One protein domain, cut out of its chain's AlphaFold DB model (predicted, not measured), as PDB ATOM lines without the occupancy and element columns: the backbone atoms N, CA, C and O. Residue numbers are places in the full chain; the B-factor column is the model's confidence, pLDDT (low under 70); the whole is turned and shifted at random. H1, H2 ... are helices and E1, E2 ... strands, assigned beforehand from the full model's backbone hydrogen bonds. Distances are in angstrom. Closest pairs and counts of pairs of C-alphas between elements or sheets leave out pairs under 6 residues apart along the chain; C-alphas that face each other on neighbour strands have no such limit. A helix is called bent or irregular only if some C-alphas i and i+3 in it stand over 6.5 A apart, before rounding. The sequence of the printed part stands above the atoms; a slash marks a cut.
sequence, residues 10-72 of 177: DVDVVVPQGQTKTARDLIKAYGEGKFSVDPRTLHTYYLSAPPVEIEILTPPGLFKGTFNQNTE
ATOM      1  N   ASP A  10     106.119  76.964 151.818       80.75
ATOM      2  CA  ASP A  10     106.860  77.395 152.989       80.75
ATOM      3  C   ASP A  10     108.356  77.052 152.885       80.75
ATOM      4  O   ASP A  10     108.798  76.213 152.092       80.75
ATOM      5  N   VAL A  11     109.161  77.742 153.692       84.38
ATOM      6  CA  VAL A  11     110.592  77.488 153.867       84.38
ATOM      7  C   VAL A  11     110.868  77.159 155.327       84.38
ATOM      8  O   VAL A  11     110.780  78.024 156.199       84.38
ATOM      9  N   ASP A  12     111.294  75.924 155.567       83.81
ATOM     10  CA  ASP A  12     111.784  75.465 156.861       83.81
ATOM     11  C   ASP A  12     113.231  75.917 157.097       83.81
ATOM     12  O   ASP A  12     114.155  75.541 156.366       83.81
ATOM     13  N   VAL A  13     113.457  76.689 158.159       86.06
ATOM     14  CA  VAL A  13     114.792  77.113 158.595       86.06
ATOM     15  C   VAL A  13     115.113  76.460 159.927       86.06
ATOM     16  O   VAL A  13     114.591  76.839 160.977       86.06
ATOM     17  N   VAL A  14     116.025  75.492 159.891       83.19
ATOM     18  CA  VAL A  14     116.547  74.848 161.097       83.19
ATOM     19  C   VAL A  14     117.633  75.716 161.711       83.19
ATOM     20  O   VAL A  14     118.586  76.113 161.041       83.19
ATOM     21  N   VAL A  15     117.494  76.002 163.003       83.62
ATOM     22  CA  VAL A  15     118.459  76.798 163.766       83.62
ATOM     23  C   VAL A  15     118.940  76.018 164.987       83.62
ATOM     24  O   VAL A  15     118.229  75.129 165.466       83.62
ATOM     25  N   PRO A  16     120.136  76.328 165.526       84.62
ATOM     26  CA  PRO A  16     120.598  75.692 166.748       84.62
ATOM     27  C   PRO A  16     119.590  75.843 167.891       84.62
ATOM     28  O   PRO A  16     118.900  76.862 168.009       84.62
ATOM     29  N   GLN A  17     119.523  74.838 168.760       79.69
ATOM     30  CA  GLN A  17     118.594  74.837 169.885       79.69
ATOM     31  C   GLN A  17     118.718  76.121 170.725       79.69
ATOM     32  O   GLN A  17     119.812  76.554 171.084       79.69
ATOM     33  N   GLY A  18     117.575  76.745 171.024       80.94
ATOM     34  CA  GLY A  18     117.508  78.000 171.778       80.94
ATOM     35  C   GLY A  18     117.782  79.270 170.961       80.94
ATOM     36  O   GLY A  18     117.650  80.362 171.508       80.94
ATOM     37  N   GLN A  19     118.102  79.168 169.663       86.25
ATOM     38  CA  GLN A  19     118.454  80.325 168.825       86.25
ATOM     39  C   GLN A  19     117.300  80.900 167.992       86.25
ATOM     40  O   GLN A  19     117.522  81.835 167.230       86.25
ATOM     41  N   THR A  20     116.058  80.428 168.143       85.12
ATOM     42  CA  THR A  20     114.917  80.928 167.341       85.12
ATOM     43  C   THR A  20     114.688  82.419 167.466       85.12
ATOM     44  O   THR A  20     114.443  83.089 166.463       85.12
ATOM     45  N   LYS A  21     114.786  82.968 168.682       86.25
ATOM     46  CA  LYS A  21     114.654  84.415 168.873       86.25
ATOM     47  C   LYS A  21     115.766  85.156 168.129       86.25
ATOM     48  O   LYS A  21     115.469  86.064 167.366       86.25
ATOM     49  N   THR A  22     117.014  84.725 168.304       89.19
ATOM     50  CA  THR A  22     118.180  85.306 167.626       89.19
ATOM     51  C   THR A  22     118.028  85.250 166.108       89.19
ATOM     52  O   THR A  22     118.182  86.265 165.442       89.19
ATOM     53  N   ALA A  23     117.660  84.096 165.551       88.06
ATOM     54  CA  ALA A  23     117.457  83.917 164.115       88.06
ATOM     55  C   ALA A  23     116.353  84.828 163.565       88.06
ATOM     56  O   ALA A  23     116.511  85.448 162.517       88.06
ATOM     57  N   ARG A  24     115.254  84.972 164.307       88.00
ATOM     58  CA  ARG A  24     114.165  85.882 163.948       88.00
ATOM     59  C   ARG A  24     114.595  87.344 163.996       88.00
ATOM     60  O   ARG A  24     114.226  88.108 163.109       88.00
ATOM     61  N   ASP A  25     115.368  87.729 165.007       88.12
ATOM     62  CA  ASP A  25     115.920  89.079 165.127       88.12
ATOM     63  C   ASP A  25     116.889  89.372 163.963       88.12
ATOM     64  O   ASP A  25     116.834  90.456 163.386       88.12
ATOM     65  N   LEU A  26     117.685  88.383 163.533       88.62
ATOM     66  CA  LEU A  26     118.528  88.482 162.336       88.62
ATOM     67  C   LEU A  26     117.690  88.647 161.060       88.62
ATOM     68  O   LEU A  26     117.979  89.536 160.265       88.62
ATOM     69  N   ILE A  27     116.630  87.855 160.870       85.88
ATOM     70  CA  ILE A  27     115.739  87.990 159.703       85.88
ATOM     71  C   ILE A  27     115.119  89.391 159.650       85.88
ATOM     72  O   ILE A  27     115.087  90.009 158.587       85.88
ATOM     73  N   LYS A  28     114.685  89.928 160.796       81.88
ATOM     74  CA  LYS A  28     114.160  91.299 160.884       81.88
ATOM     75  C   LYS A  28     115.218  92.345 160.536       81.88
ATOM     76  O   LYS A  28     114.920  93.268 159.788       81.88
ATOM     77  N   ALA A  29     116.429  92.205 161.076       85.38
ATOM     78  CA  ALA A  29     117.496  93.189 160.913       85.38
ATOM     79  C   ALA A  29     118.086  93.202 159.493       85.38
ATOM     80  O   ALA A  29     118.245  94.261 158.898       85.38
ATOM     81  N   TYR A  30     118.395  92.032 158.930       79.56
ATOM     82  CA  TYR A  30     118.999  91.912 157.595       79.56
ATOM     83  C   TYR A  30     117.978  91.987 156.458       79.56
ATOM     84  O   TYR A  30     118.335  92.157 155.292       79.56
ATOM     85  N   GLY A  31     116.705  91.829 156.797       76.25
ATOM     86  CA  GLY A  31     115.600  91.728 155.868       76.25
ATOM     87  C   GLY A  31     114.657  92.926 155.890       76.25
ATOM     88  O   GLY A  31     113.481  92.762 155.569       76.25
ATOM     89  N   GLU A  32     115.132  94.108 156.286       78.38
ATOM     90  CA  GLU A  32     114.302  95.312 156.371       78.38
ATOM     91  C   GLU A  32     113.507  95.539 155.070       78.38
ATOM     92  O   GLU A  32     114.048  95.507 153.962       78.38
ATOM     93  N   GLY A  33     112.185  95.674 155.203       82.81
ATOM     94  CA  GLY A  33     111.247  95.812 154.081       82.81
ATOM     95  C   GLY A  33     110.973  94.537 153.268       82.81
ATOM     96  O   GLY A  33     110.119  94.566 152.386       82.81
ATOM     97  N   LYS A  34     111.651  93.418 153.551       89.12
ATOM     98  CA  LYS A  34     111.507  92.137 152.829       89.12
ATOM     99  C   LYS A  34     110.784  91.054 153.616       89.12
ATOM    100  O   LYS A  34     110.303  90.102 153.008       89.12
ATOM    101  N   PHE A  35     110.707  91.174 154.937       90.19
ATOM    102  CA  PHE A  35     110.026  90.198 155.782       90.19
ATOM    103  C   PHE A  35     109.007  90.873 156.693       90.19
ATOM    104  O   PHE A  35     109.190  92.013 157.121       90.19
ATOM    105  N   SER A  36     107.951  90.138 157.024       89.19
ATOM    106  CA  SER A  36     107.011  90.495 158.085       89.19
ATOM    107  C   SER A  36     107.013  89.421 159.161       89.19
ATOM    108  O   SER A  36     107.241  88.245 158.880       89.19
ATOM    109  N   VAL A  37     106.797  89.834 160.407       86.50
ATOM    110  CA  VAL A  37     106.640  88.920 161.537       86.50
ATOM    111  C   VAL A  37     105.372  89.304 162.271       86.50
ATOM    112  O   VAL A  37     105.274  90.429 162.767       86.50
ATOM    113  N   ASP A  38     104.423  88.378 162.359       85.56
ATOM    114  CA  ASP A  38     103.213  88.581 163.146       85.56
ATOM    115  C   ASP A  38     103.595  88.688 164.638       85.56
ATOM    116  O   ASP A  38     104.233  87.782 165.184       85.56
ATOM    117  N   PRO A  39     103.253  89.788 165.330       81.69
ATOM    118  CA  PRO A  39     103.674  90.007 166.712       81.69
ATOM    119  C   PRO A  39     102.973  89.090 167.725       81.69
ATOM    120  O   PRO A  39     103.433  89.000 168.863       81.69
ATOM    121  N   ARG A  40     101.865  88.438 167.352       81.88
ATOM    122  CA  ARG A  40     101.081  87.545 168.218       81.88
ATOM    123  C   ARG A  40     101.444  86.087 167.998       81.88
ATOM    124  O   ARG A  40     101.633  85.361 168.968       81.88
ATOM    125  N   THR A  41     101.516  85.663 166.742       82.81
ATOM    126  CA  THR A  41     101.754  84.257 166.394       82.81
ATOM    127  C   THR A  41     103.231  83.964 166.164       82.81
ATOM    128  O   THR A  41     103.639  82.809 166.211       82.81
ATOM    129  N   LEU A  42     104.053  85.000 165.950       83.50
ATOM    130  CA  LEU A  42     105.447  84.876 165.528       83.50
ATOM    131  C   LEU A  42     105.591  84.121 164.197       83.50
ATOM    132  O   LEU A  42     106.643  83.541 163.933       83.50
ATOM    133  N   HIS A  43     104.577  84.134 163.336       85.56
ATOM    134  CA  HIS A  43     104.740  83.655 161.965       85.56
ATOM    135  C   HIS A  43     105.603  84.653 161.193       85.56
ATOM    136  O   HIS A  43     105.420  85.866 161.327       85.56
ATOM    137  N   THR A  44     106.574  84.150 160.432       88.31
ATOM    138  CA  THR A  44     107.458  84.974 159.598       88.31
ATOM    139  C   THR A  44     107.092  84.756 158.143       88.31
ATOM    140  O   THR A  44     106.943  83.617 157.724       88.31
ATOM    141  N   TYR A  45     107.014  85.829 157.362       89.88
ATOM    142  CA  TYR A  45     106.771  85.751 155.925       89.88
ATOM    143  C   TYR A  45     107.818  86.547 155.162       89.88
ATOM    144  O   TYR A  45     108.139  87.673 155.546       89.88
ATOM    145  N   TYR A  46     108.297  85.993 154.053       90.56
ATOM    146  CA  TYR A  46     108.967  86.752 153.006       90.56
ATOM    147  C   TYR A  46     107.918  87.440 152.124       90.56
ATOM    148  O   TYR A  46     106.976  86.806 151.645       90.56
ATOM    149  N   LEU A  47     108.072  88.748 151.922       90.31
ATOM    150  CA  LEU A  47     107.113  89.625 151.245       90.31
ATOM    151  C   LEU A  47     107.231  89.544 149.712       90.31
ATOM    152  O   LEU A  47     107.413  90.550 149.028       90.31
ATOM    153  N   SER A  48     107.143  88.334 149.168       88.44
ATOM    154  CA  SER A  48     106.934  88.093 147.738       88.44
ATOM    155  C   SER A  48     105.448  88.150 147.363       88.44
ATOM    156  O   SER A  48     104.576  88.332 148.212       88.44
ATOM    157  N   ALA A  49     105.149  87.989 146.072       87.25
ATOM    158  CA  ALA A  49     103.792  87.819 145.562       87.25
ATOM    159  C   ALA A  49     103.687  86.461 144.835       87.25
ATOM    160  O   ALA A  49     104.181  86.360 143.709       87.25
ATOM    161  N   PRO A  50     103.080  85.422 145.445       87.50
ATOM    162  CA  PRO A  50     102.477  85.395 146.787       87.50
ATOM    163  C   PRO A  50     103.523  85.420 147.925       87.50
ATOM    164  O   PRO A  50     104.685  85.081 147.679       87.50
ATOM    165  N   PRO A  51     103.148  85.824 149.159       87.69
ATOM    166  CA  PRO A  51     104.036  85.731 150.317       87.69
ATOM    167  C   PRO A  51     104.431  84.281 150.595       87.69
ATOM    168  O   PRO A  51     103.603  83.384 150.456       87.69
ATOM    169  N   VAL A  52     105.679  84.069 151.006       88.06
ATOM    170  CA  VAL A  52     106.200  82.740 151.364       88.06
ATOM    171  C   VAL A  52     106.376  82.673 152.872       88.06
ATOM    172  O   VAL A  52     107.011  83.554 153.459       88.06
ATOM    173  N   GLU A  53     105.807  81.652 153.505       88.75
ATOM    174  CA  GLU A  53     105.969  81.426 154.942       88.75
ATOM    175  C   GLU A  53     107.382  80.924 155.256       88.75
ATOM    176  O   GLU A  53     107.965  80.145 154.507       88.75
ATOM    177  N   ILE A  54     107.953  81.402 156.358       87.25
ATOM    178  CA  ILE A  54     109.248  80.959 156.869       87.25
ATOM    179  C   ILE A  54     109.040  80.402 158.265       87.25
ATOM    180  O   ILE A  54     108.864  81.147 159.239       87.25
ATOM    181  N   GLU A  55     109.114  79.083 158.361       85.19
ATOM    182  CA  GLU A  55     109.036  78.381 159.626       85.19
ATOM    183  C   GLU A  55     110.441  78.294 160.237       85.19
ATOM    184  O   GLU A  55     111.328  77.596 159.751       85.19
ATOM    185  N   ILE A  56     110.679  79.053 161.312       81.81
ATOM    186  CA  ILE A  56     111.932  78.968 162.074       81.81
ATOM    187  C   ILE A  56     111.773  77.838 163.085       81.81
ATOM    188  O   ILE A  56     111.123  77.997 164.124       81.81
ATOM    189  N   LEU A  57     112.370  76.696 162.775       70.81
ATOM    190  CA  LEU A  57     112.195  75.468 163.531       70.81
ATOM    191  C   LEU A  57     113.088  75.456 164.779       70.81
ATOM    192  O   LEU A  57     114.303  75.282 164.694       70.81
ATOM    193  N   THR A  58     112.461  75.542 165.956       56.66
ATOM    194  CA  THR A  58     112.967  74.936 167.203       56.66
ATOM    195  C   THR A  58     111.808  74.339 167.980       56.66
ATOM    196  O   THR A  58     110.870  75.065 168.304       56.66
ATOM    197  N   PRO A  59     111.906  73.058 168.348       49.75
ATOM    198  CA  PRO A  59     110.972  72.044 167.860       49.75
ATOM    199  C   PRO A  59     109.497  72.437 168.096       49.75
ATOM    200  O   PRO A  59     109.132  72.794 169.216       49.75
ATOM    201  N   PRO A  60     108.627  72.309 167.076       48.50
ATOM    202  CA  PRO A  60     107.629  71.239 167.155       48.50
ATOM    203  C   PRO A  60     107.315  70.576 165.798       48.50
ATOM    204  O   PRO A  60     107.369  71.188 164.743       48.50
ATOM    205  N   GLY A  61     106.944  69.293 165.834       53.44
ATOM    206  CA  GLY A  61     106.427  68.557 164.677       53.44
ATOM    207  C   GLY A  61     107.443  67.620 164.025       53.44
ATOM    208  O   GLY A  61     107.535  66.463 164.440       53.44
ATOM    209  N   LEU A  62     108.153  68.099 162.996       55.44
ATOM    210  CA  LEU A  62     108.847  67.234 162.029       55.44
ATOM    211  C   LEU A  62     110.306  66.907 162.364       55.44
ATOM    212  O   LEU A  62     110.725  65.763 162.236       55.44
ATOM    213  N   PHE A  63     111.078  67.897 162.810       62.59
ATOM    214  CA  PHE A  63     112.518  67.770 163.026       62.59
ATOM    215  C   PHE A  63     112.826  67.831 164.528       62.59
ATOM    216  O   PHE A  63     113.154  68.879 165.078       62.59
ATOM    217  N   LYS A  64     112.682  66.697 165.225       64.69
ATOM    218  CA  LYS A  64     112.881  66.589 166.688       64.69
ATOM    219  C   LYS A  64     114.349  66.356 167.105       64.69
ATOM    220  O   LYS A  64     114.601  65.749 168.141       64.69
ATOM    221  N   GLY A  65     115.313  66.816 166.306       64.56
ATOM    222  CA  GLY A  65     116.746  66.609 166.545       64.56
ATOM    223  C   GLY A  65     117.400  67.686 167.419       64.56
ATOM    224  O   GLY A  65     116.952  68.833 167.466       64.56
ATOM    225  N   THR A  66     118.507  67.337 168.078       72.31
ATOM    226  CA  THR A  66     119.350  68.280 168.835       72.31
ATOM    227  C   THR A  66     120.257  69.063 167.881       72.31
ATOM    228  O   THR A  66     121.472  68.847 167.829       72.31
ATOM    229  N   PHE A  67     119.666  69.946 167.073       80.00
ATOM    230  CA  PHE A  67     120.424  70.728 166.099       80.00
ATOM    231  C   PHE A  67     121.353  71.722 166.788       80.00
ATOM    232  O   PHE A  67     120.959  72.468 167.690       80.00
ATOM    233  N   ASN A  68     122.607  71.724 166.361       82.81
ATOM    234  CA  ASN A  68     123.659  72.570 166.897       82.81
ATOM    235  C   ASN A  68     124.652  72.941 165.785       82.81
ATOM    236  O   ASN A  68     124.487  72.560 164.632       82.81
ATOM    237  N   GLN A  69     125.689  73.700 166.130       81.06
ATOM    238  CA  GLN A  69     126.694  74.172 165.170       81.06
ATOM    239  C   GLN A  69     127.476  73.054 164.453       81.06
ATOM    240  O   GLN A  69     128.071  73.309 163.414       81.06
ATOM    241  N   ASN A  70     127.471  71.835 164.998       84.19
ATOM    242  CA  ASN A  70     128.118  70.661 164.414       84.19
ATOM    243  C   ASN A  70     127.130  69.771 163.642       84.19
ATOM    244  O   ASN A  70     127.513  68.692 163.194       84.19
ATOM    245  N   THR A  71     125.855  70.162 163.534       85.25
ATOM    246  CA  THR A  71     124.890  69.442 162.702       85.25
ATOM    247  C   THR A  71     125.379  69.439 161.260       85.25
ATOM    248  O   THR A  71     125.696  70.485 160.703       85.25
ATOM    249  N   GLU A  72     125.427  68.252 160.663       87.69
ATOM    250  CA  GLU A  72     125.916  68.069 159.303       87.69
ATOM    251  C   GLU A  72     125.012  68.780 158.285       87.69
ATOM    252  O   GLU A  72     123.790  68.595 158.254       87.69
TER     253      GLU A  72
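This is residues 10 to 72 of the 177 residues of an uncharacterized protein of Rhinocladiella mackenziei CBS 650.93 (UniProt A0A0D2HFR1). A small sheet of four strands, turning from edge to edge, has one helix, H1, over one of its faces and no named helix over the other, and a long tail without a named element, residues 58 to 72, runs on from strand E4. The sheet runs, strand beside strand, E1 E4 E3 E2 and is mixed, with E1 and E4 parallel and the other neighbours antiparallel. The printed part has 63 residues, with one named helix and four named strands in the order E1, H1, E2, E3, E4; the class is mixed, helices and strands, though under half of the residues are in named elements. The whole is compact, with a radius of gyration of the C-alphas of 12.1 A and spans of 33 by 24 by 22 A.

Find C-alpha 10 at (106.860, 77.395, 152.989), where strand E1 begins; it covers residues 10 to 14 and is 12.9 A from first to last C-alpha. After a tight link of five residues, look for C-alpha 20 at (114.917, 80.928, 167.341), the first of helix H1, residues 20 to 30, which is 15.2 A long and not bent. A tight link of four residues leads to strand E2, residues 35 to 37, 6.8 A long. Six residues further on, over a short link, comes strand E3, residues 44 to 46, 7.0 A long. After a tight link of five residues you reach strand E4, residues 52 to 57, the longest strand at 15.4 A, which ends at C-alpha 57, at (112.195, 75.468, 163.531).

Begin with the sheet, whose edge strands are E1 and E2 and whose inner strands are E4 and E3. E1 and E4 are parallel, at 24 degrees between their directions; look at N 11 and O 53, 2.8 A apart, and N 55 and O 11, 2.9 A apart, both within hydrogen-bond range. E4 and E3 are antiparallel at 139 degrees and form a hairpin, with N 46 and O 52 at 2.8 A and N 54 and O 44 at 2.8 A. E3 and E2 are antiparallel at 162 degrees and form a hairpin too, with N 36 and O 45 at 2.9 A. E2, E3 and E4 make a meander, each strand the antiparallel neighbour of the one before. From edge to edge the strands' lines turn by 77 degrees; E1 and E2 are apart. H1 is on the sheet at a height over the sheet of 8.5 A. It is over E3, and on the local plane their lines stand at 29 degrees: it runs along the strands, but only just. The closest C-alphas of H1 and E4 are those of Thr 20 and Ile 56, 6.4 A apart; those of H1 and E2 are Lys 28 and Phe 35, 6.7 A apart. E1, H1 and E2 form a split strand-helix-strand unit, two strands of one sheet that are not neighbours, with a helix between them in the chain and E4 and E3 between them in the sheet, and its crossover is right-handed. In H1 every O i to N i+4 pair is within hydrogen-bond range.

The two C-alphas farthest apart, those of Ala 49 and Asn 70, are 35.2 A from each other. The printed part has no cut, and none of the links between named elements is long. Residues 58 to 72 are a stretch of 15 residues with no named element, their C-alphas 9 to 19 A from the mean of all C-alphas; find C-alpha 72, the last printed, at (125.916, 68.069, 159.303). The mean pLDDT of the printed part is 81.2, and the eight residues under 70 are residues 58 to 65.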